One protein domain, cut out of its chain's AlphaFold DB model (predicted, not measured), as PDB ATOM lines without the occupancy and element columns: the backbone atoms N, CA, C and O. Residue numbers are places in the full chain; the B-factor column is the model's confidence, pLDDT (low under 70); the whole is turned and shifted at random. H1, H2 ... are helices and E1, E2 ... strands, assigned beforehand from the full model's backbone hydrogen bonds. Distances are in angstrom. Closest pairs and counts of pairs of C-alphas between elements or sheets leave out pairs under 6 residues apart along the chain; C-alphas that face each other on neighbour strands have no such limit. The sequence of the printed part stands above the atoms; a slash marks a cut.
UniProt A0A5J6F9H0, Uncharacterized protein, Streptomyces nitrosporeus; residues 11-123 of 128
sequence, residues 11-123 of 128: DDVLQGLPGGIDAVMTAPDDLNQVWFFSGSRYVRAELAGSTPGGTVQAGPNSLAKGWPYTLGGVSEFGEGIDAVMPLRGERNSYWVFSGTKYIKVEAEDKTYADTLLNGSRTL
ATOM      1  N   ASP A  11     173.033 198.888 155.395       89.62
ATOM      2  CA  ASP A  11     172.076 198.233 154.483       89.62
ATOM      3  C   ASP A  11     172.555 198.155 153.021       89.62
ATOM      4  O   ASP A  11     172.220 197.208 152.297       89.62
ATOM      5  N   ASP A  12     173.376 199.118 152.591       89.81
ATOM      6  CA  ASP A  12     173.988 199.162 151.261       89.81
ATOM      7  C   ASP A  12     174.836 197.914 150.968       89.81
ATOM      8  O   ASP A  12     174.788 197.376 149.854       89.81
ATOM      9  N   VAL A  13     175.549 197.403 151.976       93.25
ATOM     10  CA  VAL A  13     176.377 196.197 151.867       93.25
ATOM     11  C   VAL A  13     175.694 194.933 152.365       93.25
ATOM     12  O   VAL A  13     176.054 193.849 151.913       93.25
ATOM     13  N   LEU A  14     174.703 195.025 153.254       92.81
ATOM     14  CA  LEU A  14     174.040 193.839 153.804       92.81
ATOM     15  C   LEU A  14     172.986 193.236 152.865       92.81
ATOM     16  O   LEU A  14     172.664 192.057 153.004       92.81
ATOM     17  N   GLN A  15     172.473 193.991 151.882       86.69
ATOM     18  CA  GLN A  15     171.623 193.490 150.781       86.69
ATOM     19  C   GLN A  15     170.448 192.590 151.223       86.69
ATOM     20  O   GLN A  15     170.095 191.618 150.550       86.69
ATOM     21  N   GLY A  16     169.826 192.892 152.365       77.88
ATOM     22  CA  GLY A  16     168.684 192.126 152.869       77.88
ATOM     23  C   GLY A  16     169.043 190.763 153.474       77.88
ATOM     24  O   GLY A  16     168.215 189.845 153.448       77.88
ATOM     25  N   LEU A  17     170.257 190.608 154.018       88.25
ATOM     26  CA  LEU A  17     170.508 189.589 155.041       88.25
ATOM     27  C   LEU A  17     169.470 189.733 156.181       88.25
ATOM     28  O   LEU A  17     169.124 190.854 156.555       88.25
ATOM     29  N   PRO A  18     168.894 188.627 156.684       75.12
ATOM     30  CA  PRO A  18     167.752 188.692 157.590       75.12
ATOM     31  C   PRO A  18     168.139 189.140 159.007       75.12
ATOM     32  O   PRO A  18     168.963 188.519 159.663       75.12
ATOM     33  N   GLY A  19     167.448 190.143 159.547       77.88
ATOM     34  CA  GLY A  19     167.559 190.505 160.963       77.88
ATOM     35  C   GLY A  19     168.902 191.147 161.323       77.88
ATOM     36  O   GLY A  19     169.100 192.319 161.034       77.88
ATOM     37  N   GLY A  20     169.775 190.396 162.005       87.62
ATOM     38  CA  GLY A  20     171.095 190.841 162.471       87.62
ATOM     39  C   GLY A  20     172.243 190.046 161.843       87.62
ATOM     40  O   GLY A  20     172.024 189.114 161.067       87.62
ATOM     41  N   ILE A  21     173.474 190.427 162.182       94.81
ATOM     42  CA  ILE A  21     174.692 189.747 161.725       94.81
ATOM     43  C   ILE A  21     175.173 188.794 162.807       94.81
ATOM     44  O   ILE A  21     175.449 189.222 163.928       94.81
ATOM     45  N   ASP A  22     175.309 187.520 162.450       96.25
ATOM     46  CA  ASP A  22     175.766 186.489 163.378       96.25
ATOM     47  C   ASP A  22     177.297 186.489 163.476       96.25
ATOM     48  O   ASP A  22     177.865 186.399 164.562       96.25
ATOM     49  N   ALA A  23     177.988 186.647 162.340       96.75
ATOM     50  CA  ALA A  23     179.445 186.690 162.298       96.75
ATOM     51  C   ALA A  23     179.993 187.517 161.128       96.75
ATOM     52  O   ALA A  23     179.347 187.697 160.093       96.75
ATOM     53  N   VAL A  24     181.242 187.964 161.282       95.69
ATOM     54  CA  VAL A  24     182.022 188.646 160.241       95.69
ATOM     55  C   VAL A  24     183.373 187.956 160.093       95.69
ATOM     56  O   VAL A  24     184.038 187.660 161.086       95.69
ATOM     57  N   MET A  25     183.793 187.709 158.855       93.88
ATOM     58  CA  MET A  25     185.092 187.120 158.528       93.88
ATOM     59  C   MET A  25     185.832 188.020 157.548       93.88
ATOM     60  O   MET A  25     185.312 188.331 156.484       93.88
ATOM     61  N   THR A  26     187.053 188.422 157.882       90.44
ATOM     62  CA  THR A  26     187.917 189.160 156.952       90.44
ATOM     63  C   THR A  26     188.270 188.299 155.752       90.44
ATOM     64  O   THR A  26     188.591 187.121 155.925       90.44
ATOM     65  N   ALA A  27     188.260 188.879 154.555       86.25
ATOM     66  CA  ALA A  27     188.737 188.184 153.378       86.25
ATOM     67  C   ALA A  27     190.267 188.007 153.454       86.25
ATOM     68  O   ALA A  27     190.982 188.947 153.808       86.25
ATOM     69  N   PRO A  28     190.792 186.799 153.192       79.75
ATOM     70  CA  PRO A  28     192.219 186.539 153.265       79.75
ATOM     71  C   PRO A  28     193.027 187.237 152.164       79.75
ATOM     72  O   PRO A  28     194.198 187.558 152.378       79.75
ATOM     73  N   ASP A  29     192.409 187.478 151.009       82.06
ATOM     74  CA  ASP A  29     193.017 188.093 149.830       82.06
ATOM     75  C   ASP A  29     192.987 189.614 149.829       82.06
ATOM     76  O   ASP A  29     193.855 190.244 149.220       82.06
ATOM     77  N   ASP A  30     192.006 190.203 150.503       86.75
ATOM     78  CA  ASP A  30     191.814 191.644 150.550       86.75
ATOM     79  C   ASP A  30     191.332 192.064 151.938       86.75
ATOM     80  O   ASP A  30     190.196 191.808 152.331       86.75
ATOM     81  N   LEU A  31     192.202 192.750 152.680       84.81
ATOM     82  CA  LEU A  31     191.913 193.208 154.041       84.81
ATOM     83  C   LEU A  31     190.811 194.273 154.101       84.81
ATOM     84  O   LEU A  31     190.295 194.536 155.185       84.81
ATOM     85  N   ASN A  32     190.456 194.880 152.966       91.44
ATOM     86  CA  ASN A  32     189.325 195.797 152.878       91.44
ATOM     87  C   ASN A  32     188.008 195.060 152.646       91.44
ATOM     88  O   ASN A  32     186.954 195.689 152.681       91.44
ATOM     89  N   GLN A  33     188.047 193.749 152.402       92.88
ATOM     90  CA  GLN A  33     186.862 192.949 152.171       92.88
ATOM     91  C   GLN A  33     186.541 192.056 153.359       92.88
ATOM     92  O   GLN A  33     187.411 191.532 154.056       92.88
ATOM     93  N   VAL A  34     185.249 191.859 153.575       94.12
ATOM     94  CA  VAL A  34     184.722 190.988 154.618       94.12
ATOM     95  C   VAL A  34     183.545 190.188 154.083       94.12
ATOM     96  O   VAL A  34     182.823 190.627 153.186       94.12
ATOM     97  N   TRP A  35     183.329 189.016 154.666       95.06
ATOM     98  CA  TRP A  35     182.066 188.307 154.577       95.06
ATOM     99  C   TRP A  35     181.221 188.583 155.814       95.06
ATOM    100  O   TRP A  35     181.673 188.356 156.937       95.06
ATOM    101  N   PHE A  36     179.990 189.028 155.589       96.31
ATOM    102  CA  PHE A  36     178.935 189.116 156.591       96.31
ATOM    103  C   PHE A  36     178.070 187.861 156.519       96.31
ATOM    104  O   PHE A  36     177.646 187.481 155.427       96.31
ATOM    105  N   PHE A  37     177.794 187.242 157.666       96.56
ATOM    106  CA  PHE A  37     176.983 186.032 157.784       96.56
ATOM    107  C   PHE A  37     175.729 186.295 158.612       96.56
ATOM    108  O   PHE A  37     175.791 186.962 159.644       96.56
ATOM    109  N   SER A  38     174.601 185.760 158.149       96.69
ATOM    110  CA  SER A  38     173.320 185.825 158.851       96.69
ATOM    111  C   SER A  38     172.444 184.642 158.441       96.69
ATOM    112  O   SER A  38     172.096 184.479 157.261       96.69
ATOM    113  N   GLY A  39     172.133 183.779 159.408       95.31
ATOM    114  CA  GLY A  39     171.529 182.473 159.186       95.31
ATOM    115  C   GLY A  39     172.268 181.687 158.099       95.31
ATOM    116  O   GLY A  39     173.495 181.683 158.008       95.31
ATOM    117  N   SER A  40     171.515 181.076 157.186       95.50
ATOM    118  CA  SER A  40     172.067 180.296 156.072       95.50
ATOM    119  C   SER A  40     172.578 181.137 154.891       95.50
ATOM    120  O   SER A  40     172.751 180.606 153.786       95.50
ATOM    121  N   ARG A  41     172.809 182.446 155.071       96.00
ATOM    122  CA  ARG A  41     173.213 183.376 154.005       96.00
ATOM    123  C   ARG A  41     174.452 184.188 154.353       96.00
ATOM    124  O   ARG A  41     174.790 184.390 155.515       96.00
ATOM    125  N   TYR A  42     175.107 184.681 153.308       95.94
ATOM    126  CA  TYR A  42     176.252 185.569 153.441       95.94
ATOM    127  C   TYR A  42     176.371 186.563 152.279       95.94
ATOM    128  O   TYR A  42     175.886 186.306 151.171       95.94
ATOM    129  N   VAL A  43     177.066 187.672 152.529       95.62
ATOM    130  CA  VAL A  43     177.487 188.673 151.533       95.62
ATOM    131  C   VAL A  43     178.985 188.919 151.678       95.62
ATOM    132  O   VAL A  43     179.480 188.988 152.795       95.62
ATOM    133  N   ARG A  44     179.711 189.058 150.563       94.50
ATOM    134  CA  ARG A  44     181.087 189.575 150.513       94.50
ATOM    135  C   ARG A  44     181.031 191.048 150.123       94.50
ATOM    136  O   ARG A  44     180.492 191.363 149.061       94.50
ATOM    137  N   ALA A  45     181.597 191.927 150.936       94.69
ATOM    138  CA  ALA A  45     181.599 193.364 150.697       94.69
ATOM    139  C   ALA A  45     182.994 193.954 150.891       94.69
ATOM    140  O   ALA A  45     183.760 193.478 151.724       94.69
ATOM    141  N   GLU A  46     183.300 194.992 150.125       95.12
ATOM    142  CA  GLU A  46     184.433 195.886 150.338       95.12
ATOM    143  C   GLU A  46     183.980 197.056 151.209       95.12
ATOM    144  O   GLU A  46     182.933 197.643 150.954       95.12
ATOM    145  N   LEU A  47     184.741 197.366 152.254       93.81
ATOM    146  CA  LEU A  47     184.393 198.360 153.264       93.81
ATOM    147  C   LEU A  47     184.751 199.777 152.804       93.81
ATOM    148  O   LEU A  47     185.829 200.009 152.257       93.81
ATOM    149  N   ALA A  48     183.917 200.761 153.154       91.56
ATOM    150  CA  ALA A  48     184.198 202.187 152.940       91.56
ATOM    151  C   ALA A  48     185.332 202.750 153.837       91.56
ATOM    152  O   ALA A  48     185.629 203.947 153.816       91.56
ATOM    153  N   GLY A  49     185.985 201.899 154.636       87.12
ATOM    154  CA  GLY A  49     187.069 202.262 155.542       87.12
ATOM    155  C   GLY A  49     186.556 202.659 156.924       87.12
ATOM    156  O   GLY A  49     186.178 201.802 157.716       87.12
ATOM    157  N   SER A  50     186.602 203.954 157.249       84.94
ATOM    158  CA  SER A  50     186.284 204.459 158.596       84.94
ATOM    159  C   SER A  50     184.817 204.849 158.810       84.94
ATOM    160  O   SER A  50     184.487 205.374 159.874       84.94
ATOM    161  N   THR A  51     183.955 204.653 157.813       87.94
ATOM    162  CA  THR A  51     182.507 204.914 157.876       87.94
ATOM    163  C   THR A  51     181.726 203.625 157.611       87.94
ATOM    164  O   THR A  51     182.257 202.762 156.909       87.94
ATOM    165  N   PRO A  52     180.491 203.487 158.133       90.06
ATOM    166  CA  PRO A  52     179.601 202.391 157.762       90.06
ATOM    167  C   PRO A  52     179.394 202.300 156.248       90.06
ATOM    168  O   PRO A  52     179.478 203.312 155.543       90.06
ATOM    169  N   GLY A  53     179.133 201.085 155.775       90.50
ATOM    170  CA  GLY A  53     178.826 200.792 154.379       90.50
ATOM    171  C   GLY A  53     180.035 200.428 153.519       90.50
ATOM    172  O   GLY A  53     181.117 200.073 154.009       90.50
ATOM    173  N   GLY A  54     179.831 200.475 152.204       93.56
ATOM    174  CA  GLY A  54     180.812 200.020 151.226       93.56
ATOM    175  C   GLY A  54     180.186 199.546 149.918       93.56
ATOM    176  O   GLY A  54     179.179 200.073 149.456       93.56
ATOM    177  N   THR A  55     180.795 198.548 149.283       94.81
ATOM    178  CA  THR A  55     180.293 197.986 148.024       94.81
ATOM    179  C   THR A  55     180.218 196.472 148.070       94.81
ATOM    180  O   THR A  55     181.157 195.789 148.473       94.81
ATOM    181  N   VAL A  56     179.100 195.928 147.601       95.44
ATOM    182  CA  VAL A  56     178.881 194.483 147.511       95.44
ATOM    183  C   VAL A  56     179.741 193.906 146.395       95.44
ATOM    184  O   VAL A  56     179.599 194.286 145.235       95.44
ATOM    185  N   GLN A  57     180.597 192.950 146.743       93.75
ATOM    186  CA  GLN A  57     181.438 192.224 145.792       93.75
ATOM    187  C   GLN A  57     180.790 190.900 145.366       93.75
ATOM    188  O   GLN A  57     180.923 190.479 144.217       93.75
ATOM    189  N   ALA A  58     180.054 190.237 146.268       91.06
ATOM    190  CA  ALA A  58     179.289 189.033 145.946       91.06
ATOM    191  C   ALA A  58     178.147 188.769 146.938       91.06
ATOM    192  O   ALA A  58     178.299 188.968 148.139       91.06
ATOM    193  N   GLY A  59     177.046 188.190 146.454       91.75
ATOM    194  CA  GLY A  59     175.898 187.794 147.278       91.75
ATOM    195  C   GLY A  59     174.717 188.770 147.202       91.75
ATOM    196  O   GLY A  59     174.719 189.643 146.335       91.75
ATOM    197  N   PRO A  60     173.690 188.591 148.054       93.56
ATOM    198  CA  PRO A  60     173.587 187.553 149.082       93.56
ATOM    199  C   PRO A  60     173.484 186.149 148.472       93.56
ATOM    200  O   PRO A  60     172.710 185.904 147.550       93.56
ATOM    201  N   ASN A  61     174.280 185.211 148.980       94.06
ATOM    202  CA  ASN A  61     174.283 183.805 148.564       94.06
ATOM    203  C   ASN A  61     173.951 182.900 149.756       94.06
ATOM    204  O   ASN A  61     174.141 183.290 150.905       94.06
ATOM    205  N   SER A  62     173.483 181.678 149.490       94.75
ATOM    206  CA  SER A  62     173.348 180.660 150.537       94.75
ATOM    207  C   SER A  62     174.699 180.032 150.884       94.75
ATOM    208  O   SER A  62     175.551 179.854 150.008       94.75
ATOM    209  N   LEU A  63     174.866 179.619 152.144       95.25
ATOM    210  CA  LEU A  63     176.032 178.855 152.594       95.25
ATOM    211  C   LEU A  63     176.191 177.555 151.801       95.25
ATOM    212  O   LEU A  63     177.289 177.241 151.362       95.25
ATOM    213  N   ALA A  64     175.089 176.858 151.510       94.25
ATOM    214  CA  ALA A  64     175.089 175.648 150.681       94.25
ATOM    215  C   ALA A  64     175.711 175.850 149.286       94.25
ATOM    216  O   ALA A  64     176.285 174.917 148.731       94.25
ATOM    217  N   LYS A  65     175.591 177.053 148.707       92.50
ATOM    218  CA  LYS A  65     176.143 177.366 147.383       92.50
ATOM    219  C   LYS A  65     177.570 177.907 147.461       92.50
ATOM    220  O   LYS A  65     178.378 177.573 146.604       92.50
ATOM    221  N   GLY A  66     177.842 178.788 148.421       92.06
ATOM    222  CA  GLY A  66     179.119 179.501 148.516       92.06
ATOM    223  C   GLY A  66     180.192 178.805 149.344       92.06
ATOM    224  O   GLY A  66     181.362 179.123 149.186       92.06
ATOM    225  N   TRP A  67     179.784 177.880 150.210       93.50
ATOM    226  CA  TRP A  67     180.640 177.139 151.138       93.50
ATOM    227  C   TRP A  67     180.250 175.649 151.158       93.50
ATOM    228  O   TRP A  67     179.912 175.108 152.220       93.50
ATOM    229  N   PRO A  68     180.175 174.983 149.989       92.88
ATOM    230  CA  PRO A  68     179.584 173.652 149.867       92.88
ATOM    231  C   PRO A  68     180.369 172.551 150.590       92.88
ATOM    232  O   PRO A  68     179.804 171.487 150.839       92.88
ATOM    233  N   TYR A  69     181.643 172.770 150.929       91.38
ATOM    234  CA  TYR A  69     182.494 171.759 151.568       91.38
ATOM    235  C   TYR A  69     182.756 172.030 153.057       91.38
ATOM    236  O   TYR A  69     183.267 171.157 153.760       91.38
ATOM    237  N   THR A  70     182.384 173.212 153.553       93.19
ATOM    238  CA  THR A  70     182.576 173.635 154.942       93.19
ATOM    239  C   THR A  70     181.256 174.044 155.588       93.19
ATOM    240  O   THR A  70     180.598 173.200 156.184       93.19
ATOM    241  N   LEU A  71     180.840 175.307 155.486       94.81
ATOM    242  CA  LEU A  71     179.684 175.825 156.217       94.81
ATOM    243  C   LEU A  71     178.389 175.188 155.713       94.81
ATOM    244  O   LEU A  71     177.673 174.550 156.471       94.81
ATOM    245  N   GLY A  72     178.126 175.282 154.410       93.44
ATOM    246  CA  GLY A  72     176.951 174.682 153.784       93.44
ATOM    247  C   GLY A  72     177.005 173.159 153.672       93.44
ATOM    248  O   GLY A  72     175.963 172.520 153.553       93.44
ATOM    249  N   GLY A  73     178.210 172.583 153.702       91.81
ATOM    250  CA  GLY A  73     178.437 171.139 153.596       91.81
ATOM    251  C   GLY A  73     178.332 170.372 154.915       91.81
ATOM    252  O   GLY A  73     178.140 169.156 154.902       91.81
ATOM    253  N   VAL A  74     178.456 171.056 156.056       91.44
ATOM    254  CA  VAL A  74     178.384 170.452 157.394       91.44
ATOM    255  C   VAL A  74     177.054 170.832 158.039       91.44
ATOM    256  O   VAL A  74     176.790 172.007 158.277       91.44
ATOM    257  N   SER A  75     176.227 169.830 158.358       86.25
ATOM    258  CA  SER A  75     174.836 169.995 158.820       86.25
ATOM    259  C   SER A  75     174.639 171.067 159.895       86.25
ATOM    260  O   SER A  75     173.705 171.855 159.809       86.25
ATOM    261  N   GLU A  76     175.517 171.119 160.895       90.38
ATOM    262  CA  GLU A  76     175.417 172.041 162.030       90.38
ATOM    263  C   GLU A  76     175.810 173.492 161.701       90.38
ATOM    264  O   GLU A  76     175.553 174.380 162.507       90.38
ATOM    265  N   PHE A  77     176.429 173.745 160.546       95.69
ATOM    266  CA  PHE A  77     176.895 175.071 160.115       95.69
ATOM    267  C   PHE A  77     176.095 175.622 158.925       95.69
ATOM    268  O   PHE A  77     176.198 176.806 158.612       95.69
ATOM    269  N   GLY A  78     175.280 174.790 158.265       94.44
ATOM    270  CA  GLY A  78     174.533 175.185 157.066       94.44
ATOM    271  C   GLY A  78     173.386 176.160 157.335       94.44
ATOM    272  O   GLY A  78     173.005 176.916 156.441       94.44
ATOM    273  N   GLU A  79     172.868 176.172 158.565       93.88
ATOM    274  CA  GLU A  79     171.774 177.053 158.994       93.88
ATOM    275  C   GLU A  79     172.260 178.375 159.607       93.88
ATOM    276  O   GLU A  79     171.453 179.280 159.816       93.88
ATOM    277  N   GLY A  80     173.560 178.499 159.882       94.94
ATOM    278  CA  GLY A  80     174.149 179.662 160.534       94.94
ATOM    279  C   GLY A  80     175.432 179.335 161.284       94.94
ATOM    280  O   GLY A  80     175.758 178.171 161.534       94.94
ATOM    281  N   ILE A  81     176.167 180.388 161.630       97.00
ATOM    282  CA  ILE A  81     177.395 180.325 162.424       97.00
ATOM    283  C   ILE A  81     177.344 181.408 163.493       97.00
ATOM    284  O   ILE A  81     176.844 182.490 163.229       97.00
ATOM    285  N   ASP A  82     177.917 181.148 164.663       97.00
ATOM    286  CA  ASP A  82     177.854 182.080 165.795       97.00
ATOM    287  C   ASP A  82     179.076 182.997 165.871       97.00
ATOM    288  O   ASP A  82     179.024 184.087 166.432       97.00
ATOM    289  N   ALA A  83     180.229 182.519 165.396       96.62
ATOM    290  CA  ALA A  83     181.478 183.263 165.461       96.62
ATOM    291  C   ALA A  83     182.528 182.699 164.504       96.62
ATOM    292  O   ALA A  83     182.570 181.499 164.213       96.62
ATOM    293  N   VAL A  84     183.449 183.575 164.104       96.25
ATOM    294  CA  VAL A  84     184.645 183.227 163.336       96.25
ATOM    295  C   VAL A  84     185.875 183.801 164.033       96.25
ATOM    296  O   VAL A  84     185.876 184.947 164.478       96.25
ATOM    297  N   MET A  85     186.940 183.005 164.126       94.06
ATOM    298  CA  MET A  85     188.227 183.426 164.670       94.06
ATOM    299  C   MET A  85     189.354 183.121 163.672       94.06
ATOM    300  O   MET A  85     189.622 181.944 163.417       94.06
ATOM    301  N   PRO A  86     190.059 184.139 163.142       90.56
ATOM    302  CA  PRO A  86     191.225 183.913 162.294       90.56
ATOM    303  C   PRO A  86     192.359 183.254 163.086       90.56
ATOM    304  O   PRO A  86     192.650 183.639 164.226       90.56
ATOM    305  N   LEU A  87     193.031 182.268 162.487       88.38
ATOM    306  CA  LEU A  87     194.213 181.660 163.089       88.38
ATOM    307  C   LEU A  87     195.433 182.560 162.882       88.38
ATOM    308  O   LEU A  87     195.828 182.893 161.767       88.38
ATOM    309  N   ARG A  88     196.090 182.931 163.983       80.50
ATOM    310  CA  ARG A  88     197.338 183.697 163.918       80.50
ATOM    311  C   ARG A  88     198.451 182.832 163.325       80.50
ATOM    312  O   ARG A  88     198.739 181.762 163.845       80.50
ATOM    313  N   GLY A  89     199.108 183.340 162.285       80.31
ATOM    314  CA  GLY A  89     200.242 182.673 161.635       80.31
ATOM    315  C   GLY A  89     199.860 181.689 160.526       80.31
ATOM    316  O   GLY A  89     200.742 181.274 159.781       80.31
ATOM    317  N   GLU A  90     198.573 181.381 160.361       82.69
ATOM    318  CA  GLU A  90     198.053 180.565 159.263       82.69
ATOM    319  C   GLU A  90     197.114 181.436 158.427       82.69
ATOM    320  O   GLU A  90     195.971 181.686 158.811       82.69
ATOM    321  N   ARG A  91     197.619 181.954 157.300       79.50
ATOM    322  CA  ARG A  91     196.780 182.721 156.371       79.50
ATOM    323  C   ARG A  91     195.597 181.858 155.939       79.50
ATOM    324  O   ARG A  91     195.733 180.644 155.828       79.50
ATOM    325  N   ASN A  92     194.447 182.495 155.743       86.56
ATOM    326  CA  ASN A  92     193.246 181.873 155.183       86.56
ATOM    327  C   ASN A  92     192.581 180.820 156.076       86.56
ATOM    328  O   ASN A  92     191.541 180.289 155.699       86.56
ATOM    329  N   SER A  93     193.136 180.543 157.256       90.50
ATOM    330  CA  SER A  93     192.612 179.552 158.185       90.50
ATOM    331  C   SER A  93     191.776 180.198 159.281       90.50
ATOM    332  O   SER A  93     192.212 181.142 159.946       90.50
ATOM    333  N   TYR A  94     190.605 179.623 159.542       93.81
ATOM    334  CA  TYR A  94     189.660 180.119 160.538       93.81
ATOM    335  C   TYR A  94     189.119 178.985 161.410       93.81
ATOM    336  O   TYR A  94     188.857 177.878 160.936       93.81
ATOM    337  N   TRP A  95     188.920 179.272 162.694       95.12
ATOM    338  CA  TRP A  95     188.019 178.498 163.540       95.12
ATOM    339  C   TRP A  95     186.618 179.080 163.396       95.12
ATOM    340  O   TRP A  95     186.435 180.281 163.591       95.12
ATOM    341  N   VAL A  96     185.643 178.236 163.078       96.50
ATOM    342  CA  VAL A  96     184.235 178.626 162.949       96.50
ATOM    343  C   VAL A  96     183.424 177.871 163.986       96.50
ATOM    344  O   VAL A  96     183.634 176.669 164.173       96.50
ATOM    345  N   PHE A  97     182.518 178.570 164.663       96.62
ATOM    346  CA  PHE A  97     181.735 178.056 165.783       96.62
ATOM    347  C   PHE A  97     180.240 178.085 165.453       96.62
ATOM    348  O   PHE A  97     179.766 179.034 164.838       96.62
ATOM    349  N   SER A  98     179.520 177.041 165.860       95.94
ATOM    350  CA  SER A  98     178.058 176.952 165.780       95.94
ATOM    351  C   SER A  98     177.539 176.089 166.933       95.94
ATOM    352  O   SER A  98     177.923 174.923 167.095       95.94
ATOM    353  N   GLY A  99     176.713 176.679 167.792       92.62
ATOM    354  CA  GLY A  99     176.227 176.116 169.039       92.62
ATOM    355  C   GLY A  99     177.356 175.557 169.906       92.62
ATOM    356  O   GLY A  99     178.215 176.264 170.426       92.62
ATOM    357  N   THR A 100     177.358 174.236 170.079       92.31
ATOM    358  CA  THR A 100     178.382 173.528 170.870       92.31
ATOM    359  C   THR A 100     179.484 172.922 170.008       92.31
ATOM    360  O   THR A 100     180.228 172.066 170.483       92.31
ATOM    361  N   LYS A 101     179.591 173.306 168.735       93.94
ATOM    362  CA  LYS A 101     180.512 172.717 167.762       93.94
ATOM    363  C   LYS A 101     181.467 173.757 167.199       93.94
ATOM    364  O   LYS A 101     181.163 174.943 167.138       93.94
ATOM    365  N   TYR A 102     182.626 173.284 166.753       95.19
ATOM    366  CA  TYR A 102     183.546 174.071 165.942       95.19
ATOM    367  C   TYR A 102     184.184 173.234 164.832       95.19
ATOM    368  O   TYR A 102     184.326 172.014 164.972       95.19
ATOM    369  N   ILE A 103     184.596 173.909 163.762       94.50
ATOM    370  CA  ILE A 103     185.383 173.369 162.647       94.50
ATOM    371  C   ILE A 103     186.577 174.282 162.352       94.50
ATOM    372  O   ILE A 103     186.557 175.464 162.696       94.50
ATOM    373  N   LYS A 104     187.619 173.728 161.720       93.69
ATOM    374  CA  LYS A 104     188.706 174.517 161.123       93.69
ATOM    375  C   LYS A 104     188.498 174.545 159.618       93.69
ATOM    376  O   LYS A 104     188.421 173.473 159.018       93.69
ATOM    377  N   VAL A 105     188.437 175.732 159.036       91.62
ATOM    378  CA  VAL A 105     188.263 175.919 157.594       91.62
ATOM    379  C   VAL A 105     189.438 176.681 157.013       91.62
ATOM    380  O   VAL A 105     190.061 177.482 157.710       91.62
ATOM    381  N   GLU A 106     189.713 176.438 155.743       89.38
ATOM    382  CA  GLU A 106     190.544 177.290 154.900       89.38
ATOM    383  C   GLU A 106     189.672 177.892 153.797       89.38
ATOM    384  O   GLU A 106     188.901 177.161 153.174       89.38
ATOM    385  N   ALA A 107     189.767 179.204 153.582       84.94
ATOM    386  CA  ALA A 107     189.044 179.913 152.526       84.94
ATOM    387  C   ALA A 107     190.021 180.369 151.430       84.94
ATOM    388  O   ALA A 107     190.934 181.150 151.700       84.94
ATOM    389  N   GLU A 108     189.848 179.893 150.197       74.06
ATOM    390  CA  GLU A 108     190.692 180.285 149.070       74.06
ATOM    391  C   GLU A 108     190.224 181.579 148.393       74.06
ATOM    392  O   GLU A 108     189.093 181.731 147.930       74.06
ATOM    393  N   ASP A 109     191.201 182.463 148.242       61.75
ATOM    394  CA  ASP A 109     191.169 183.826 147.723       61.75
ATOM    395  C   ASP A 109     190.424 184.039 146.389       61.75
ATOM    396  O   ASP A 109     189.720 185.032 146.220       61.75
ATOM    397  N   LYS A 110     190.575 183.138 145.405       58.09
ATOM    398  CA  LYS A 110     190.187 183.414 143.997       58.09
ATOM    399  C   LYS A 110     189.124 182.489 143.422       58.09
ATOM    400  O   LYS A 110     188.437 182.851 142.469       58.09
ATOM    401  N   THR A 111     189.028 181.286 143.960       58.66
ATOM    402  CA  THR A 111     188.120 180.226 143.507       58.66
ATOM    403  C   THR A 111     186.861 180.161 144.361       58.66
ATOM    404  O   THR A 111     185.932 179.452 143.982       58.66
ATOM    405  N   TYR A 112     186.824 180.892 145.487       60.12
ATOM    406  CA  TYR A 112     185.846 180.696 146.559       60.12
ATOM    407  C   TYR A 112     185.816 179.241 147.048       60.12
ATOM    408  O   TYR A 112     184.786 178.769 147.520       60.12
ATOM    409  N   ALA A 113     186.924 178.509 146.889       68.06
ATOM    410  CA  ALA A 113     187.019 177.155 147.397       68.06
ATOM    411  C   ALA A 113     187.163 177.191 148.918       68.06
ATOM    412  O   ALA A 113     187.841 178.051 149.483       68.06
ATOM    413  N   ASP A 114     186.528 176.237 149.575       75.31
ATOM    414  CA  ASP A 114     186.547 176.087 151.013       75.31
ATOM    415  C   ASP A 114     186.983 174.668 151.381       75.31
ATOM    416  O   ASP A 114     186.478 173.684 150.843       75.31
ATOM    417  N   THR A 115     187.940 174.549 152.300       78.94
ATOM    418  CA  THR A 115     188.462 173.246 152.733       78.94
ATOM    419  C   THR A 115     188.211 173.034 154.215       78.94
ATOM    420  O   THR A 115     188.586 173.854 155.052       78.94
ATOM    421  N   LEU A 116     187.615 171.891 154.563       80.06
ATOM    422  CA  LEU A 116     187.470 171.459 155.948       80.06
ATOM    423  C   LEU A 116     188.783 170.830 156.426       80.06
ATOM    424  O   LEU A 116     189.088 169.682 156.110       80.06
ATOM    425  N   LEU A 117     189.552 171.576 157.217       74.06
ATOM    426  CA  LEU A 117     190.843 171.116 157.729       74.06
ATOM    427  C   LEU A 117     190.682 170.139 158.899       74.06
ATOM    428  O   LEU A 117     191.452 169.193 159.017       74.06
ATOM    429  N   ASN A 118     189.668 170.346 159.748       75.50
ATOM    430  CA  ASN A 118     189.306 169.436 160.837       75.50
ATOM    431  C   ASN A 118     187.782 169.285 160.934       75.50
ATOM    432  O   ASN A 118     187.071 170.288 160.995       75.50
ATOM    433  N   GLY A 119     187.304 168.040 161.044       70.31
ATOM    434  CA  GLY A 119     185.887 167.726 161.269       70.31
ATOM    435  C   GLY A 119     185.321 168.294 162.577       70.31
ATOM    436  O   GLY A 119     186.077 168.694 163.469       70.31
ATOM    437  N   SER A 120     183.987 168.313 162.689       70.81
ATOM    438  CA  SER A 120     183.286 168.974 163.795       70.81
ATOM    439  C   SER A 120     183.683 168.404 165.160       70.81
ATOM    440  O   SER A 120     183.723 167.192 165.388       70.81
ATOM    441  N   ARG A 121     184.002 169.296 166.102       75.44
ATOM    442  CA  ARG A 121     184.373 168.939 167.477       75.44
ATOM    443  C   ARG A 121     183.454 169.622 168.473       75.44
ATOM    444  O   ARG A 121     183.114 170.786 168.311       75.44
ATOM    445  N   THR A 122     183.068 168.894 169.518       81.44
ATOM    446  CA  THR A 122     182.228 169.434 170.593       81.44
ATOM    447  C   THR A 122     183.052 170.303 171.541       81.44
ATOM    448  O   THR A 122     184.077 169.862 172.068       81.44
ATOM    449  N   LEU A 123     182.581 171.520 171.797       75.12
ATOM    450  CA  LEU A 123     183.046 172.388 172.868       75.12
ATOM    451  C   LEU A 123     182.704 171.737 174.211       75.12
ATOM    452  O   LEU A 123     181.562 171.355 174.468       75.12
TER     453      LEU A 123
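Overview. This is residues 11 to 123 of the 128 residues of an uncharacterized protein of Streptomyces nitrosporeus (UniProt A0A5J6F9H0). Two strongly twisted four-stranded sheets stand side by side like two blades, meeting along their first strands, E1 and E5, while E4 and E8 make the far edges. The short helix H1 covers part of one face of the first sheet, H2 is on its opposite face where E4 ends, and the unnamed residues 67 to 82 lead from H2 to E5. The printed part has 113 residues with two named helices and eight named strands, in the order H1 E1 E2 E3 E4 H2 E5 E6 E7 E8; the sheets, E1 E2 E3 E4 and E5 E6 E7 E8, are antiparallel throughout. The class is mostly strand, and the whole is compact, with a radius of gyration of the C-alphas of 13.2 A and spans of 37 by 31 by 24 A.

Arrangement. E1, residues 23 to 26, E2, residues 33 to 38, E3, residues 41 to 47, and E4, residues 54 to 62, form a meander, each strand the antiparallel neighbour of the one before. N 25 and O 35 are 2.9 A apart between E1 and E2, N 36 and O 43 2.8 A between E2 and E3, and N 46 and O 55 2.8 A between E3 and E4, each within hydrogen-bond range. H1, residues 11 to 14, is on this sheet at a height of 7.5 A, only just over E3, on which 3 of its 4 C-alphas fall. H2, residues 63 to 66, is on the opposite face at a height of 8.5 A. Both helices are too short for any O i to N i+4 pair; in each, the one O i to N i+3 pair is within range. E5, residues 83 to 86, E6, residues 93 to 98, E7, residues 101 to 107, and E8, residues 114 to 122, form the second meander. Within hydrogen-bond range are N 85 and O 95 between E5 and E6, 2.8 A, N 96 and O 103 between E6 and E7, 2.9 A, and N 106 and O 115 between E7 and E8, 2.9 A. The closest C-alphas of the edge strands E1 and E5 are those of Ala 23 and Ala 83, 5.1 A apart. E4 and E8 are apart.

Along the chain. H1 begins at C-alpha 11, (172.076, 198.233, 154.483). E3 is 18.7 A long and E7 18.9 A. E4, 20.8 A from first to last C-alpha, bends by 64 degrees at residue 57. E8, 21.1 A, bends by 64 degrees at residue 117 and ends at C-alpha 122, (182.228, 169.434, 170.593).

Size, cuts and confidence. The two C-alphas farthest apart, those of Thr 51 and Thr 122, are 37.7 A apart. The printed part has no cut. The link from H2 to E5 is long, with 16 residues. The mean pLDDT of the printed part is 88.6, and residues 109 to 113 are under 70.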